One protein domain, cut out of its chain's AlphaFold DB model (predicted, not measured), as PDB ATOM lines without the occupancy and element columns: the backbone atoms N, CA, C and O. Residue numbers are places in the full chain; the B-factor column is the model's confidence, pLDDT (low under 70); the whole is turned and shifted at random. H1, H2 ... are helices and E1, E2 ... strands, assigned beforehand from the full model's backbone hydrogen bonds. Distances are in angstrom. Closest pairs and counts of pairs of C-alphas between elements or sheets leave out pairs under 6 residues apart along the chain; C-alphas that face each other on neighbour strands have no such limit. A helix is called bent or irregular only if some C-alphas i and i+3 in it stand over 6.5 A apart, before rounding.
ATOM      1  N   THR A 274     514.831 425.859 473.465       89.00
ATOM      2  CA  THR A 274     515.634 424.649 473.250       89.00
ATOM      3  C   THR A 274     517.020 424.793 473.874       89.00
ATOM      4  O   THR A 274     517.450 423.892 474.587       89.00
ATOM      5  N   VAL A 275     517.685 425.941 473.698       86.94
ATOM      6  CA  VAL A 275     518.972 426.230 474.354       86.94
ATOM      7  C   VAL A 275     518.833 426.211 475.875       86.94
ATOM      8  O   VAL A 275     519.659 425.597 476.549       86.94
ATOM      9  N   PHE A 276     517.777 426.818 476.417       87.94
ATOM     10  CA  PHE A 276     517.513 426.841 477.856       87.94
ATOM     11  C   PHE A 276     517.339 425.425 478.423       87.94
ATOM     12  O   PHE A 276     517.989 425.050 479.398       87.94
ATOM     13  N   LEU A 277     516.520 424.595 477.771       88.56
ATOM     14  CA  LEU A 277     516.310 423.202 478.169       88.56
ATOM     15  C   LEU A 277     517.581 422.361 478.024       88.56
ATOM     16  O   LEU A 277     517.897 421.567 478.908       88.56
ATOM     17  N   LYS A 278     518.338 422.561 476.943       86.06
ATOM     18  CA  LYS A 278     519.618 421.893 476.707       86.06
ATOM     19  C   LYS A 278     520.622 422.195 477.819       86.06
ATOM     20  O   LYS A 278     521.255 421.274 478.312       86.06
ATOM     21  N   GLN A 279     520.724 423.444 478.281       82.19
ATOM     22  CA  GLN A 279     521.591 423.797 479.416       82.19
ATOM     23  C   GLN A 279     521.183 423.073 480.708       82.19
ATOM     24  O   GLN A 279     522.049 422.577 481.430       82.19
ATOM     25  N   LEU A 280     519.876 422.952 480.972       80.69
ATOM     26  CA  LEU A 280     519.365 422.211 482.132       80.69
ATOM     27  C   LEU A 280     519.697 420.713 482.064       80.69
ATOM     28  O   LEU A 280     519.953 420.102 483.102       80.69
ATOM     29  N   VAL A 281     519.713 420.123 480.864       81.00
ATOM     30  CA  VAL A 281     520.049 418.705 480.648       81.00
ATOM     31  C   VAL A 281     521.567 418.471 480.667       81.00
ATOM     32  O   VAL A 281     522.044 417.610 481.411       81.00
ATOM     33  N   ASP A 282     522.343 419.262 479.928       74.38
ATOM     34  CA  ASP A 282     523.741 418.953 479.589       74.38
ATOM     35  C   ASP A 282     524.771 419.522 480.588       74.38
ATOM     36  O   ASP A 282     525.853 418.957 480.725       74.38
ATOM     37  N   ALA A 283     524.473 420.605 481.324       62.81
ATOM     38  CA  ALA A 283     525.469 421.326 482.138       62.81
ATOM     39  C   ALA A 283     525.171 421.303 483.662       62.81
ATOM     40  O   ALA A 283     524.681 422.291 484.211       62.81
ATOM     41  N   PRO A 284     525.477 420.205 484.390       53.53
ATOM     42  CA  PRO A 284     525.114 420.038 485.808       53.53
ATOM     43  C   PRO A 284     525.875 420.977 486.756       53.53
ATOM     44  O   PRO A 284     525.336 421.419 487.764       53.53
ATOM     45  N   SER A 285     527.112 421.354 486.426       46.25
ATOM     46  CA  SER A 285     528.006 422.108 487.320       46.25
ATOM     47  C   SER A 285     527.626 423.584 487.495       46.25
ATOM     48  O   SER A 285     528.013 424.197 488.487       46.25
ATOM     49  N   ARG A 286     526.871 424.170 486.553       48.66
ATOM     50  CA  ARG A 286     526.350 425.550 486.672       48.66
ATOM     51  C   ARG A 286     525.161 425.637 487.632       48.66
ATOM     52  O   ARG A 286     524.866 426.719 488.134       48.66
ATOM     53  N   SER A 287     524.559 424.492 487.968       46.88
ATOM     54  CA  SER A 287     523.583 424.351 489.049       46.88
ATOM     55  C   SER A 287     524.213 424.399 490.445       46.88
ATOM     56  O   SER A 287     523.474 424.419 491.417       46.88
ATOM     57  N   ARG A 288     525.547 424.492 490.591       42.47
ATOM     58  CA  ARG A 288     526.186 424.680 491.911       42.47
ATOM     59  C   ARG A 288     525.800 425.997 492.591       42.47
ATOM     60  O   ARG A 288     525.741 426.056 493.808       42.47
ATOM     61  N   HIS A 289     525.449 427.040 491.832       46.00
ATOM     62  CA  HIS A 289     524.845 428.259 492.401       46.00
ATOM     63  C   HIS A 289     523.381 428.064 492.845       46.00
ATOM     64  O   HIS A 289     522.804 428.953 493.464       46.00
ATOM     65  N   LEU A 290     522.779 426.915 492.519       45.03
ATOM     66  CA  LEU A 290     521.458 426.465 492.965       45.03
ATOM     67  C   LEU A 290     521.563 425.433 494.112       45.03
ATOM     68  O   LEU A 290     520.529 424.950 494.578       45.03
ATOM     69  N   GLU A 291     522.773 425.084 494.574       38.03
ATOM     70  CA  GLU A 291     522.989 424.158 495.693       38.03
ATOM     71  C   GLU A 291     522.824 424.893 497.033       38.03
ATOM     72  O   GLU A 291     523.641 425.714 497.440       38.03
ATOM     73  N   GLY A 292     521.707 424.617 497.706       51.25
ATOM     74  CA  GLY A 292     521.311 425.192 498.992       51.25
ATOM     75  C   GLY A 292     519.815 424.986 499.239       51.25
ATOM     76  O   GLY A 292     519.166 424.257 498.490       51.25
ATOM     77  N   ALA A 293     519.240 425.660 500.245       31.66
ATOM     78  CA  ALA A 293     517.816 425.636 500.655       31.66
ATOM     79  C   ALA A 293     516.778 426.030 499.557       31.66
ATOM     80  O   ALA A 293     515.624 426.341 499.839       31.66
ATOM     81  N   TRP A 294     517.196 426.026 498.291       41.31
ATOM     82  CA  TRP A 294     516.601 426.634 497.109       41.31
ATOM     83  C   TRP A 294     516.090 425.610 496.082       41.31
ATOM     84  O   TRP A 294     515.489 426.008 495.088       41.31
ATOM     85  N   ALA A 295     516.246 424.299 496.309       51.81
ATOM     86  CA  ALA A 295     515.910 423.264 495.318       51.81
ATOM     87  C   ALA A 295     514.440 423.284 494.831       51.81
ATOM     88  O   ALA A 295     514.161 422.869 493.708       51.81
ATOM     89  N   ARG A 296     513.491 423.783 495.641       48.81
ATOM     90  CA  ARG A 296     512.069 423.881 495.254       48.81
ATOM     91  C   ARG A 296     511.720 425.218 494.588       48.81
ATOM     92  O   ARG A 296     511.183 425.211 493.488       48.81
ATOM     93  N   ALA A 297     512.112 426.343 495.192       51.16
ATOM     94  CA  ALA A 297     511.889 427.679 494.628       51.16
ATOM     95  C   ALA A 297     512.636 427.894 493.295       51.16
ATOM     96  O   ALA A 297     512.151 428.597 492.409       51.16
ATOM     97  N   ALA A 298     513.796 427.252 493.112       67.25
ATOM     98  CA  ALA A 298     514.516 427.240 491.843       67.25
ATOM     99  C   ALA A 298     513.777 426.438 490.762       67.25
ATOM    100  O   ALA A 298     513.685 426.903 489.626       67.25
ATOM    101  N   ALA A 299     513.209 425.274 491.105       73.31
ATOM    102  CA  ALA A 299     512.416 424.478 490.169       73.31
ATOM    103  C   ALA A 299     511.182 425.256 489.688       73.31
ATOM    104  O   ALA A 299     510.896 425.274 488.493       73.31
ATOM    105  N   ASP A 300     510.522 425.972 490.598       76.38
ATOM    106  CA  ASP A 300     509.364 426.816 490.301       76.38
ATOM    107  C   ASP A 300     509.725 427.974 489.357       76.38
ATOM    108  O   ASP A 300     509.029 428.215 488.370       76.38
ATOM    109  N   ARG A 301     510.857 428.653 489.592       78.56
ATOM    110  CA  ARG A 301     511.381 429.702 488.695       78.56
ATOM    111  C   ARG A 301     511.748 429.163 487.312       78.56
ATOM    112  O   ARG A 301     511.427 429.794 486.300       78.56
ATOM    113  N   VAL A 302     512.390 427.995 487.255       82.81
ATOM    114  CA  VAL A 302     512.720 427.306 485.998       82.81
ATOM    115  C   VAL A 302     511.446 426.983 485.229       82.81
ATOM    116  O   VAL A 302     511.333 427.342 484.063       82.81
ATOM    117  N   LEU A 303     510.459 426.375 485.881       84.00
ATOM    118  CA  LEU A 303     509.189 426.013 485.254       84.00
ATOM    119  C   LEU A 303     508.381 427.213 484.808       84.00
ATOM    120  O   LEU A 303     507.824 427.184 483.717       84.00
ATOM    121  N   SER A 304     508.361 428.278 485.607       84.00
ATOM    122  CA  SER A 304     507.744 429.544 485.223       84.00
ATOM    123  C   SER A 304     508.378 430.092 483.942       84.00
ATOM    124  O   SER A 304     507.669 430.549 483.051       84.00
ATOM    125  N   THR A 305     509.703 429.967 483.800       86.75
ATOM    126  CA  THR A 305     510.439 430.367 482.590       86.75
ATOM    127  C   THR A 305     510.133 429.448 481.398       86.75
ATOM    128  O   THR A 305     509.842 429.949 480.313       86.75
ATOM    129  N   ILE A 306     510.134 428.121 481.595       88.06
ATOM    130  CA  ILE A 306     509.776 427.132 480.559       88.06
ATOM    131  C   ILE A 306     508.365 427.399 480.050       88.06
ATOM    132  O   ILE A 306     508.164 427.520 478.848       88.06
ATOM    133  N   TRP A 307     507.397 427.514 480.961       86.25
ATOM    134  CA  TRP A 307     506.001 427.758 480.625       86.25
ATOM    135  C   TRP A 307     505.828 429.099 479.913       86.25
ATOM    136  O   TRP A 307     505.160 429.167 478.884       86.25
ATOM    137  N   TYR A 308     506.482 430.152 480.417       87.75
ATOM    138  CA  TYR A 308     506.427 431.474 479.807       87.75
ATOM    139  C   TYR A 308     506.910 431.445 478.355       87.75
ATOM    140  O   TYR A 308     506.199 431.936 477.485       87.75
ATOM    141  N   LEU A 309     508.054 430.819 478.066       86.88
ATOM    142  CA  LEU A 309     508.573 430.703 476.700       86.88
ATOM    143  C   LEU A 309     507.743 429.755 475.826       86.88
ATOM    144  O   LEU A 309     507.455 430.077 474.678       86.88
ATOM    145  N   TRP A 310     507.313 428.615 476.372       86.38
ATOM    146  CA  TRP A 310     506.457 427.647 475.681       86.38
ATOM    147  C   TRP A 310     505.136 428.276 475.226       86.38
ATOM    148  O   TRP A 310     504.642 427.972 474.146       86.38
ATOM    149  N   SER A 311     504.572 429.183 476.029       84.94
ATOM    150  CA  SER A 311     503.299 429.852 475.731       84.94
ATOM    151  C   SER A 311     503.351 430.842 474.554       84.94
ATOM    152  O   SER A 311     502.317 431.395 474.190       84.94
ATOM    153  N   ARG A 312     504.527 431.090 473.957       82.50
ATOM    154  CA  ARG A 312     504.755 432.139 472.945       82.50
ATOM    155  C   ARG A 312     504.926 431.599 471.521       82.50
ATOM    156  O   ARG A 312     505.824 432.027 470.811       82.50
ATOM    157  N   ASP A 313     504.047 430.685 471.115       80.00
ATOM    158  CA  ASP A 313     503.968 430.157 469.738       80.00
ATOM    159  C   ASP A 313     505.273 429.506 469.230       80.00
ATOM    160  O   ASP A 313     505.689 429.642 468.082       80.00
ATOM    161  N   VAL A 314     505.964 428.796 470.126       80.94
ATOM    162  CA  VAL A 314     507.162 428.021 469.787       80.94
ATOM    163  C   VAL A 314     506.736 426.659 469.238       80.94
ATOM    164  O   VAL A 314     506.019 425.924 469.916       80.94
ATOM    165  N   ASP A 315     507.222 426.266 468.055       82.94
ATOM    166  CA  ASP A 315     507.017 424.896 467.567       82.94
ATOM    167  C   ASP A 315     507.851 423.902 468.386       82.94
ATOM    168  O   ASP A 315     509.056 423.718 468.199       82.94
ATOM    169  N   VAL A 316     507.173 423.215 469.297       81.62
ATOM    170  CA  VAL A 316     507.781 422.267 470.232       81.62
ATOM    171  C   VAL A 316     508.253 420.967 469.574       81.62
ATOM    172  O   VAL A 316     509.020 420.214 470.184       81.62
ATOM    173  N   ASN A 317     507.811 420.689 468.343       83.06
ATOM    174  CA  ASN A 317     508.181 419.490 467.589       83.06
ATOM    175  C   ASN A 317     509.398 419.712 466.693       83.06
ATOM    176  O   ASN A 317     510.037 418.731 466.301       83.06
ATOM    177  N   ARG A 318     509.731 420.972 466.386       84.12
ATOM    178  CA  ARG A 318     510.879 421.311 465.550       84.12
ATOM    179  C   ARG A 318     512.143 420.656 466.089       84.12
ATOM    180  O   ARG A 318     512.449 420.742 467.279       84.12
ATOM    181  N   ARG A 319     512.888 420.016 465.191       86.56
ATOM    182  CA  ARG A 319     514.161 419.367 465.504       86.56
ATOM    183  C   ARG A 319     515.324 420.281 465.142       86.56
ATOM    184  O   ARG A 319     515.319 420.912 464.087       86.56
ATOM    185  N   ASN A 320     516.312 420.333 466.023       86.81
ATOM    186  CA  ASN A 320     517.598 420.966 465.765       86.81
ATOM    187  C   ASN A 320     518.493 420.068 464.892       86.81
ATOM    188  O   ASN A 320     518.111 418.953 464.525       86.81
ATOM    189  N   LYS A 321     519.721 420.517 464.597       88.62
ATOM    190  CA  LYS A 321     520.700 419.732 463.818       88.62
ATOM    191  C   LYS A 321     521.068 418.381 464.452       88.62
ATOM    192  O   LYS A 321     521.488 417.478 463.741       88.62
ATOM    193  N   ALA A 322     520.884 418.220 465.764       87.19
ATOM    194  CA  ALA A 322     521.088 416.957 466.480       87.19
ATOM    195  C   ALA A 322     519.826 416.064 466.511       87.19
ATOM    196  O   ALA A 322     519.788 415.059 467.225       87.19
ATOM    197  N   GLY A 323     518.761 416.438 465.793       87.69
ATOM    198  CA  GLY A 323     517.493 415.709 465.761       87.69
ATOM    199  C   GLY A 323     516.656 415.836 467.040       87.69
ATOM    200  O   GLY A 323     515.649 415.135 467.178       87.69
ATOM    201  N   LYS A 324     517.041 416.706 467.981       88.56
ATOM    202  CA  LYS A 324     516.357 416.934 469.262       88.56
ATOM    203  C   LYS A 324     515.376 418.100 469.147       88.56
ATOM    204  O   LYS A 324     515.684 419.123 468.548       88.56
ATOM    205  N   SER A 325     514.195 417.938 469.729       89.19
ATOM    206  CA  SER A 325     513.152 418.965 469.834       89.19
ATOM    207  C   SER A 325     512.946 419.421 471.278       89.19
ATOM    208  O   SER A 325     513.430 418.769 472.210       89.19
ATOM    209  N   VAL A 326     512.177 420.494 471.485       86.38
ATOM    210  CA  VAL A 326     511.750 420.949 472.825       86.38
ATOM    211  C   VAL A 326     511.118 419.790 473.606       86.38
ATOM    212  O   VAL A 326     511.480 419.546 474.757       86.38
ATOM    213  N   LEU A 327     510.244 419.011 472.955       86.44
ATOM    214  CA  LEU A 327     509.634 417.816 473.544       86.44
ATOM    215  C   LEU A 327     510.667 416.776 473.981       86.44
ATOM    216  O   LEU A 327     510.533 416.206 475.062       86.44
ATOM    217  N   SER A 328     511.708 416.544 473.177       87.81
ATOM    218  CA  SER A 328     512.745 415.566 473.516       87.81
ATOM    219  C   SER A 328     513.537 415.964 474.768       87.81
ATOM    220  O   SER A 328     513.795 415.115 475.620       87.81
ATOM    221  N   TYR A 329     513.851 417.256 474.930       89.00
ATOM    222  CA  TYR A 329     514.535 417.756 476.123       89.00
ATOM    223  C   TYR A 329     513.617 417.753 477.352       89.00
ATOM    224  O   TYR A 329     514.046 417.353 478.433       89.00
ATOM    225  N   LEU A 330     512.338 418.123 477.205       88.00
ATOM    226  CA  LEU A 330     511.369 418.034 478.303       88.00
ATOM    227  C   LEU A 330     511.118 416.598 478.757       88.00
ATOM    228  O   LEU A 330     511.022 416.354 479.958       88.00
ATOM    229  N   ALA A 331     511.022 415.647 477.825       87.50
ATOM    230  CA  ALA A 331     510.888 414.234 478.155       87.50
ATOM    231  C   ALA A 331     512.112 413.736 478.941       87.50
ATOM    232  O   ALA A 331     511.944 413.085 479.972       87.50
ATOM    233  N   ALA A 332     513.323 414.115 478.517       88.25
ATOM    234  CA  ALA A 332     514.556 413.787 479.231       88.25
ATOM    235  C   ALA A 332     514.586 414.378 480.654       88.25
ATOM    236  O   ALA A 332     514.897 413.664 481.604       88.25
ATOM    237  N   LEU A 333     514.199 415.650 480.828       86.81
ATOM    238  CA  LEU A 333     514.103 416.280 482.154       86.81
ATOM    239  C   LEU A 333     513.028 415.630 483.031       86.81
ATOM    240  O   LEU A 333     513.247 415.423 484.220       86.81
ATOM    241  N   LYS A 334     511.869 415.286 482.461       87.25
ATOM    242  CA  LYS A 334     510.761 414.645 483.183       87.25
ATOM    243  C   LYS A 334     511.117 413.236 483.672       87.25
ATOM    244  O   LYS A 334     510.638 412.826 484.728       87.25
ATOM    245  N   LEU A 335     511.927 412.499 482.911       88.38
ATOM    246  CA  LEU A 335     512.383 411.144 483.243       88.38
ATOM    247  C   LEU A 335     513.662 411.124 484.096       88.38
ATOM    248  O   LEU A 335     514.153 410.047 484.429       88.38
ATOM    249  N   TYR A 336     514.209 412.287 484.458       86.00
ATOM    250  CA  TYR A 336     515.437 412.364 485.239       86.00
ATOM    251  C   TYR A 336     515.269 411.729 486.629       86.00
ATOM    252  O   TYR A 336     514.446 412.167 487.434       86.00
ATOM    253  N   SER A 337     516.101 410.727 486.921       83.44
ATOM    254  CA  SER A 337     516.147 409.975 488.186       83.44
ATOM    255  C   SER A 337     517.527 410.009 488.863       83.44
ATOM    256  O   SER A 337     517.818 409.201 489.745       83.44
ATOM    257  N   GLY A 338     518.406 410.926 488.440       81.56
ATOM    258  CA  GLY A 338     519.769 411.042 488.963       81.56
ATOM    259  C   GLY A 338     519.872 411.755 490.320       81.56
ATOM    260  O   GLY A 338     518.876 412.148 490.924       81.56
ATOM    261  N   ARG A 339     521.114 411.930 490.798       78.69
ATOM    262  CA  ARG A 339     521.428 412.451 492.146       78.69
ATOM    263  C   ARG A 339     521.414 413.983 492.279       78.69
ATOM    264  O   ARG A 339     521.518 414.477 493.396       78.69
ATOM    265  N   ASP A 340     521.302 414.738 491.185       77.62
ATOM    266  CA  ASP A 340     521.223 416.207 491.235       77.62
ATOM    267  C   ASP A 340     519.861 416.632 491.810       77.62
ATOM    268  O   ASP A 340     518.810 416.448 491.184       77.62
ATOM    269  N   ALA A 341     519.880 417.198 493.019       76.44
ATOM    270  CA  ALA A 341     518.679 417.582 493.753       76.44
ATOM    271  C   ALA A 341     517.847 418.658 493.031       76.44
ATOM    272  O   ALA A 341     516.614 418.631 493.110       76.44
ATOM    273  N   ALA A 342     518.492 419.580 492.306       73.94
ATOM    274  CA  ALA A 342     517.811 420.636 491.564       73.94
ATOM    275  C   ALA A 342     517.072 420.052 490.352       73.94
ATOM    276  O   ALA A 342     515.881 420.311 490.162       73.94
ATOM    277  N   ARG A 343     517.731 419.178 489.580       78.62
ATOM    278  CA  ARG A 343     517.098 418.480 488.446       78.62
ATOM    279  C   ARG A 343     515.996 417.528 488.892       78.62
ATOM    280  O   ARG A 343     514.940 417.504 488.270       78.62
ATOM    281  N   ALA A 344     516.186 416.805 489.994       82.75
ATOM    282  CA  ALA A 344     515.143 415.961 490.578       82.75
ATOM    283  C   ALA A 344     513.937 416.786 491.073       82.75
ATOM    284  O   ALA A 344     512.792 416.329 491.019       82.75
ATOM    285  N   GLY A 345     514.162 418.017 491.546       80.44
ATOM    286  CA  GLY A 345     513.104 418.987 491.844       80.44
ATOM    287  C   GLY A 345     512.301 419.375 490.599       80.44
ATOM    288  O   GLY A 345     511.074 419.252 490.600       80.44
ATOM    289  N   ILE A 346     512.996 419.767 489.525       83.06
ATOM    290  CA  ILE A 346     512.392 420.117 488.228       83.06
ATOM    291  C   ILE A 346     511.620 418.925 487.645       83.06
ATOM    292  O   ILE A 346     510.477 419.088 487.228       83.06
ATOM    293  N   ALA A 347     512.197 417.720 487.665       86.50
ATOM    294  CA  ALA A 347     511.583 416.498 487.147       86.50
ATOM    295  C   ALA A 347     510.257 416.177 487.850       86.50
ATOM    296  O   ALA A 347     509.235 415.997 487.188       86.50
ATOM    297  N   ARG A 348     510.239 416.183 489.192       84.81
ATOM    298  CA  ARG A 348     509.021 415.944 489.990       84.81
ATOM    299  C   ARG A 348     507.918 416.948 489.678       84.81
ATOM    300  O   ARG A 348     506.747 416.585 489.594       84.81
ATOM    301  N   GLN A 349     508.280 418.214 489.515       82.50
ATOM    302  CA  GLN A 349     507.327 419.248 489.142       82.50
ATOM    303  C   GLN A 349     506.831 419.086 487.689       82.50
ATOM    304  O   GLN A 349     505.628 419.151 487.445       82.50
ATOM    305  N   LEU A 350     507.714 418.793 486.726       84.69
ATOM    306  CA  LEU A 350     507.328 418.484 485.342       84.69
ATOM    307  C   LEU A 350     506.378 417.283 485.275       84.69
ATOM    308  O   LEU A 350     505.409 417.314 484.524       84.69
ATOM    309  N   GLN A 351     506.601 416.240 486.078       85.75
ATOM    310  CA  GLN A 351     505.707 415.080 486.158       85.75
ATOM    311  C   GLN A 351     504.298 415.444 486.637       85.75
ATOM    312  O   GLN A 351     503.330 414.831 486.186       85.75
ATOM    313  N   ARG A 352     504.177 416.451 487.509       81.94
ATOM    314  CA  ARG A 352     502.892 416.963 488.001       81.94
ATOM    315  C   ARG A 352     502.182 417.847 486.978       81.94
ATOM    316  O   ARG A 352     500.966 417.756 486.845       81.94
ATOM    317  N   CYS A 353     502.928 418.689 486.267       77.69
ATOM    318  CA  CYS A 353     502.354 419.761 485.450       77.69
ATOM    319  C   CYS A 353     502.262 419.431 483.951       77.69
ATOM    320  O   CYS A 353     501.467 420.047 483.246       77.69
ATOM    321  N   VAL A 354     503.053 418.474 483.458       79.50
ATOM    322  CA  VAL A 354     503.170 418.136 482.031       79.50
ATOM    323  C   VAL A 354     502.734 416.703 481.790       79.50
ATOM    324  O   VAL A 354     503.289 415.764 482.370       79.50
ATOM    325  N   THR A 355     501.800 416.493 480.866       77.38
ATOM    326  CA  THR A 355     501.288 415.157 480.545       77.38
ATOM    327  C   THR A 355     501.318 414.833 479.074       77.38
ATOM    328  O   THR A 355     501.232 415.721 478.240       77.38
ATOM    329  N   ALA A 356     501.460 413.544 478.776       68.75
ATOM    330  CA  ALA A 356     501.419 413.060 477.410       68.75
ATOM    331  C   ALA A 356     499.967 413.042 476.915       68.75
ATOM    332  O   ALA A 356     499.095 412.489 477.586       68.75
ATOM    333  N   VAL A 357     499.732 413.644 475.756       71.69
ATOM    334  CA  VAL A 357     498.452 413.748 475.055       71.69
ATOM    335  C   VAL A 357     498.689 413.312 473.603       71.69
ATOM    336  O   VAL A 357     499.751 413.629 473.061       71.69
ATOM    337  N   PRO A 358     497.772 412.563 472.964       62.75
ATOM    338  CA  PRO A 358     497.923 412.180 471.562       62.75
ATOM    339  C   PRO A 358     498.127 413.409 470.665       62.75
ATOM    340  O   PRO A 358     497.423 414.410 470.814       62.75
ATOM    341  N   ALA A 359     499.085 413.342 469.743       59.50
ATOM    342  CA  ALA A 359     499.380 414.419 468.810       59.50
ATOM    343  C   ALA A 359     498.162 414.689 467.917       59.50
ATOM    344  O   ALA A 359     497.647 413.786 467.262       59.50
ATOM    345  N   ARG A 360     497.696 415.940 467.861       52.62
ATOM    346  CA  ARG A 360     496.616 416.341 466.949       52.62
ATOM    347  C   ARG A 360     497.202 416.866 465.634       52.62
ATOM    348  O   ARG A 360     497.929 417.854 465.644       52.62
ATOM    349  N   GLY A 361     496.869 416.226 464.508       49.00
ATOM    350  CA  GLY A 361     497.220 416.675 463.152       49.00
ATOM    351  C   GLY A 361     496.949 415.599 462.090       49.00
ATOM    352  O   GLY A 361     497.120 414.421 462.379       49.00
ATOM    353  N   ARG A 362     496.516 415.996 460.880       42.66
ATOM    354  CA  ARG A 362     496.079 415.081 459.797       42.66
ATOM    355  C   ARG A 362     497.185 414.178 459.216       42.66
ATOM    356  O   ARG A 362     496.835 413.165 458.630       42.66
ATOM    357  N   ASP A 363     498.462 414.492 459.451       45.28
ATOM    358  CA  ASP A 363     499.617 413.782 458.864       45.28
ATOM    359  C   ASP A 363     500.543 413.105 459.897       45.28
ATOM    360  O   ASP A 363     501.702 412.814 459.599       45.28
ATOM    361  N   ARG A 364     500.093 412.878 461.139       46.94
ATOM    362  CA  ARG A 364     500.923 412.222 462.170       46.94
ATOM    363  C   ARG A 364     500.474 410.784 462.406       46.94
ATOM    364  O   ARG A 364     499.281 410.517 462.508       46.94
ATOM    365  N   ALA A 365     501.441 409.867 462.488       44.03
ATOM    366  CA  ALA A 365     501.192 408.457 462.766       44.03
ATOM    367  C   ALA A 365     500.425 408.287 464.090       44.03
ATOM    368  O   ALA A 365     500.621 409.047 465.037       44.03
ATOM    369  N   GLN A 366     499.571 407.265 464.146       40.00
ATOM    370  CA  GLN A 366     498.538 407.031 465.166       40.00
ATOM    371  C   GLN A 366     499.063 406.852 466.615       40.00
ATOM    372  O   GLN A 366     498.264 406.806 467.547       40.00
ATOM    373  N   ASP A 367     500.390 406.842 466.806       44.00
ATOM    374  CA  ASP A 367     501.099 406.652 468.080       44.00
ATOM    375  C   ASP A 367     501.931 407.864 468.557       44.00
ATOM    376  O   ASP A 367     502.565 407.800 469.618       44.00
ATOM    377  N   ASP A 368     501.939 408.987 467.831       52.12
ATOM    378  CA  ASP A 368     502.710 410.163 468.251       52.12
ATOM    379  C   ASP A 368     502.085 410.798 469.509       52.12
ATOM    380  O   ASP A 368     500.977 411.332 469.490       52.12
ATOM    381  N   LYS A 369     502.799 410.755 470.640       55.88
ATOM    382  CA  LYS A 369     502.407 411.413 471.900       55.88
ATOM    383  C   LYS A 369     503.108 412.769 472.014       55.88
ATOM    384  O   LYS A 369     504.333 412.842 472.044       55.88
ATOM    385  N   THR A 370     502.339 413.844 472.139       65.75
ATOM    386  CA  THR A 370     502.824 415.195 472.474       65.75
ATOM    387  C   THR A 370     502.755 415.452 473.977       65.75
ATOM    388  O   THR A 370     502.007 414.790 474.686       65.75
ATOM    389  N   LEU A 371     503.545 416.389 474.501       66.62
ATOM    390  CA  LEU A 371     503.426 416.831 475.893       66.62
ATOM    391  C   LEU A 371     502.582 418.108 475.954       66.62
ATOM    392  O   LEU A 371     502.895 419.076 475.268       66.62
ATOM    393  N   GLU A 372     501.563 418.128 476.809       71.12
ATOM    394  CA  GLU A 372     500.757 419.312 477.119       71.12
ATOM    395  C   GLU A 372     500.887 419.676 478.604       71.12
ATOM    396  O   GLU A 372     500.932 418.804 479.479       71.12
ATOM    397  N   PHE A 373     500.932 420.976 478.902       70.19
ATOM    398  CA  PHE A 373     500.842 421.486 480.270       70.19
ATOM    399  C   PHE A 373     499.371 421.463 480.719       70.19
ATOM    400  O   PHE A 373     498.542 422.142 480.122       70.19
ATOM    401  N   ARG A 374     499.036 420.696 481.768       56.81
ATOM    402  CA  ARG A 374     497.637 420.451 482.190       56.81
ATOM    403  C   ARG A 374     496.912 421.676 482.751       56.81
ATOM    404  O   ARG A 374     495.690 421.719 482.698       56.81
ATOM    405  N   HIS A 375     497.642 422.666 483.264       52.66
ATOM    406  CA  HIS A 375     497.084 423.927 483.752       52.66
ATOM    407  C   HIS A 375     498.054 425.077 483.448       52.66
ATOM    408  O   HIS A 375     499.257 424.955 483.691       52.66
ATOM    409  N   GLY A 376     497.533 426.216 482.972       49.59
ATOM    410  CA  GLY A 376     498.189 427.501 483.230       49.59
ATOM    411  C   GLY A 376     498.294 427.657 484.750       49.59
ATOM    412  O   GLY A 376     497.385 427.214 485.452       49.59
ATOM    413  N   PRO A 377     499.401 428.168 485.292       43.50
ATOM    414  CA  PRO A 377     499.794 427.867 486.657       43.50
ATOM    415  C   PRO A 377     498.925 428.607 487.692       43.50
ATOM    416  O   PRO A 377     499.353 429.580 488.295       43.50
ATOM    417  N   LEU A 378     497.709 428.117 487.960       41.75
ATOM    418  CA  LEU A 378     496.747 428.619 488.959       41.75
ATOM    419  C   LEU A 378     497.134 428.313 490.419       41.75
ATOM    420  O   LEU A 378     496.306 428.362 491.316       41.75
ATOM    421  N   GLY A 379     498.424 428.072 490.662       42.88
ATOM    422  CA  GLY A 379     499.051 428.073 491.986       42.88
ATOM    423  C   GLY A 379     500.339 428.904 492.054       42.88
ATOM    424  O   GLY A 379     501.032 428.850 493.060       42.88
ATOM    425  N   PHE A 380     500.686 429.651 490.994       43.34
ATOM    426  CA  PHE A 380     501.924 430.447 490.908       43.34
ATOM    427  C   PHE A 380     501.675 431.969 490.847       43.34
ATOM    428  O   PHE A 380     502.620 432.734 490.667       43.34
ATOM    429  N   TRP A 381     500.426 432.425 490.993       42.25
ATOM    430  CA  TRP A 381     500.031 433.840 490.872       42.25
ATOM    431  C   TRP A 381     500.411 434.725 492.073       42.25
ATOM    432  O   TRP A 381     500.064 435.898 492.082       42.25
ATOM    433  N   SER A 382     501.101 434.209 493.096       35.88
ATOM    434  CA  SER A 382     501.366 434.965 494.333       35.88
ATOM    435  C   SER A 382     502.746 435.621 494.415       35.88
ATOM    436  O   SER A 382     503.093 436.120 495.480       35.88
TER     437      SER A 382
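Overview. This is residues 274 to 382 of the 399 residues of an uncharacterized protein of Cytospora leucostoma (UniProt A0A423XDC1). A small helical body: H5 packs on both H3 and H4 at steep tilts, H1 lies side by side with H4, and H5 runs straight into a two-stranded hairpin, E1 and E2. The short H2 lies toward one end of the longest axis, and the link of the hairpin reaches the other. The printed part has 109 residues, with five named helices and then two named strands in the order H1 H2 H3 H4 H5 E1 E2; the sheet, E1 - E2, is antiparallel and the class is mostly helix. The whole is compact, with a radius of gyration of the C-alphas of 14.4 A and spans of 48 by 34 by 24 A.

Arrangement. H1, residues 274 to 282, and H4, residues 326 to 334, touch at a shallow tilt of 31 degrees, the same way; their closest C-alphas, Thr 274 and Val 326, are 5.4 A apart. H2, residues 284 to 290, and H1 meet only through their link. H3, residues 295 to 310, is close to H2 but not clearly touching, with the C-alphas of Leu 290 and Ala 298 closest at 7.1 A. H3 and H4 are apart. H5, residues 341 to 353, touches H3 at a steep tilt of 51 degrees, the same way, closest at the C-alphas of Ala 299 and Ile 346, 4.8 A. H5 also touches H4, at a steep tilt of 67 degrees, opposite ways, with the C-alphas of Lys 334 and Ala 347 closest at 4.5 A. E1, residues 354 to 358, and E2, residues 369 to 373, form a hairpin; N 355 and O 372, and N 370 and O 357, are each 2.8 A apart, within hydrogen-bond range. H4 and E1 are near each other, and the closest C-alphas of H4 and E2, Leu 327 and Leu 371, are 6.7 A apart. Each O i to N i+4 pair is within hydrogen-bond range in H1, H4 and H5, against 11 of 12 in H3 and 0 of 3 in H2, where 3 of 4 O i to N i+3 pairs are.

Along the chain. H1 begins at C-alpha 274 (515.634, 424.649, 473.250). H2 is irregular, but only just: C-alphas 286 and 289 are 6.51 A apart. H3 is 22.2 A long and H5 18.4 A. E2 ends at C-alpha 373 (500.842, 421.486, 480.270).

Size, cuts and confidence. The C-alphas farthest apart, Gly 292 and Arg 362, are 47.7 A apart. The printed part has no cut. The link from H3 to H4, residues 311 to 325, is long. Mean pLDDT of the printed part is 70.8; residues 283 to 298, 356, 358 to 371 and 374 to 382 are under 70.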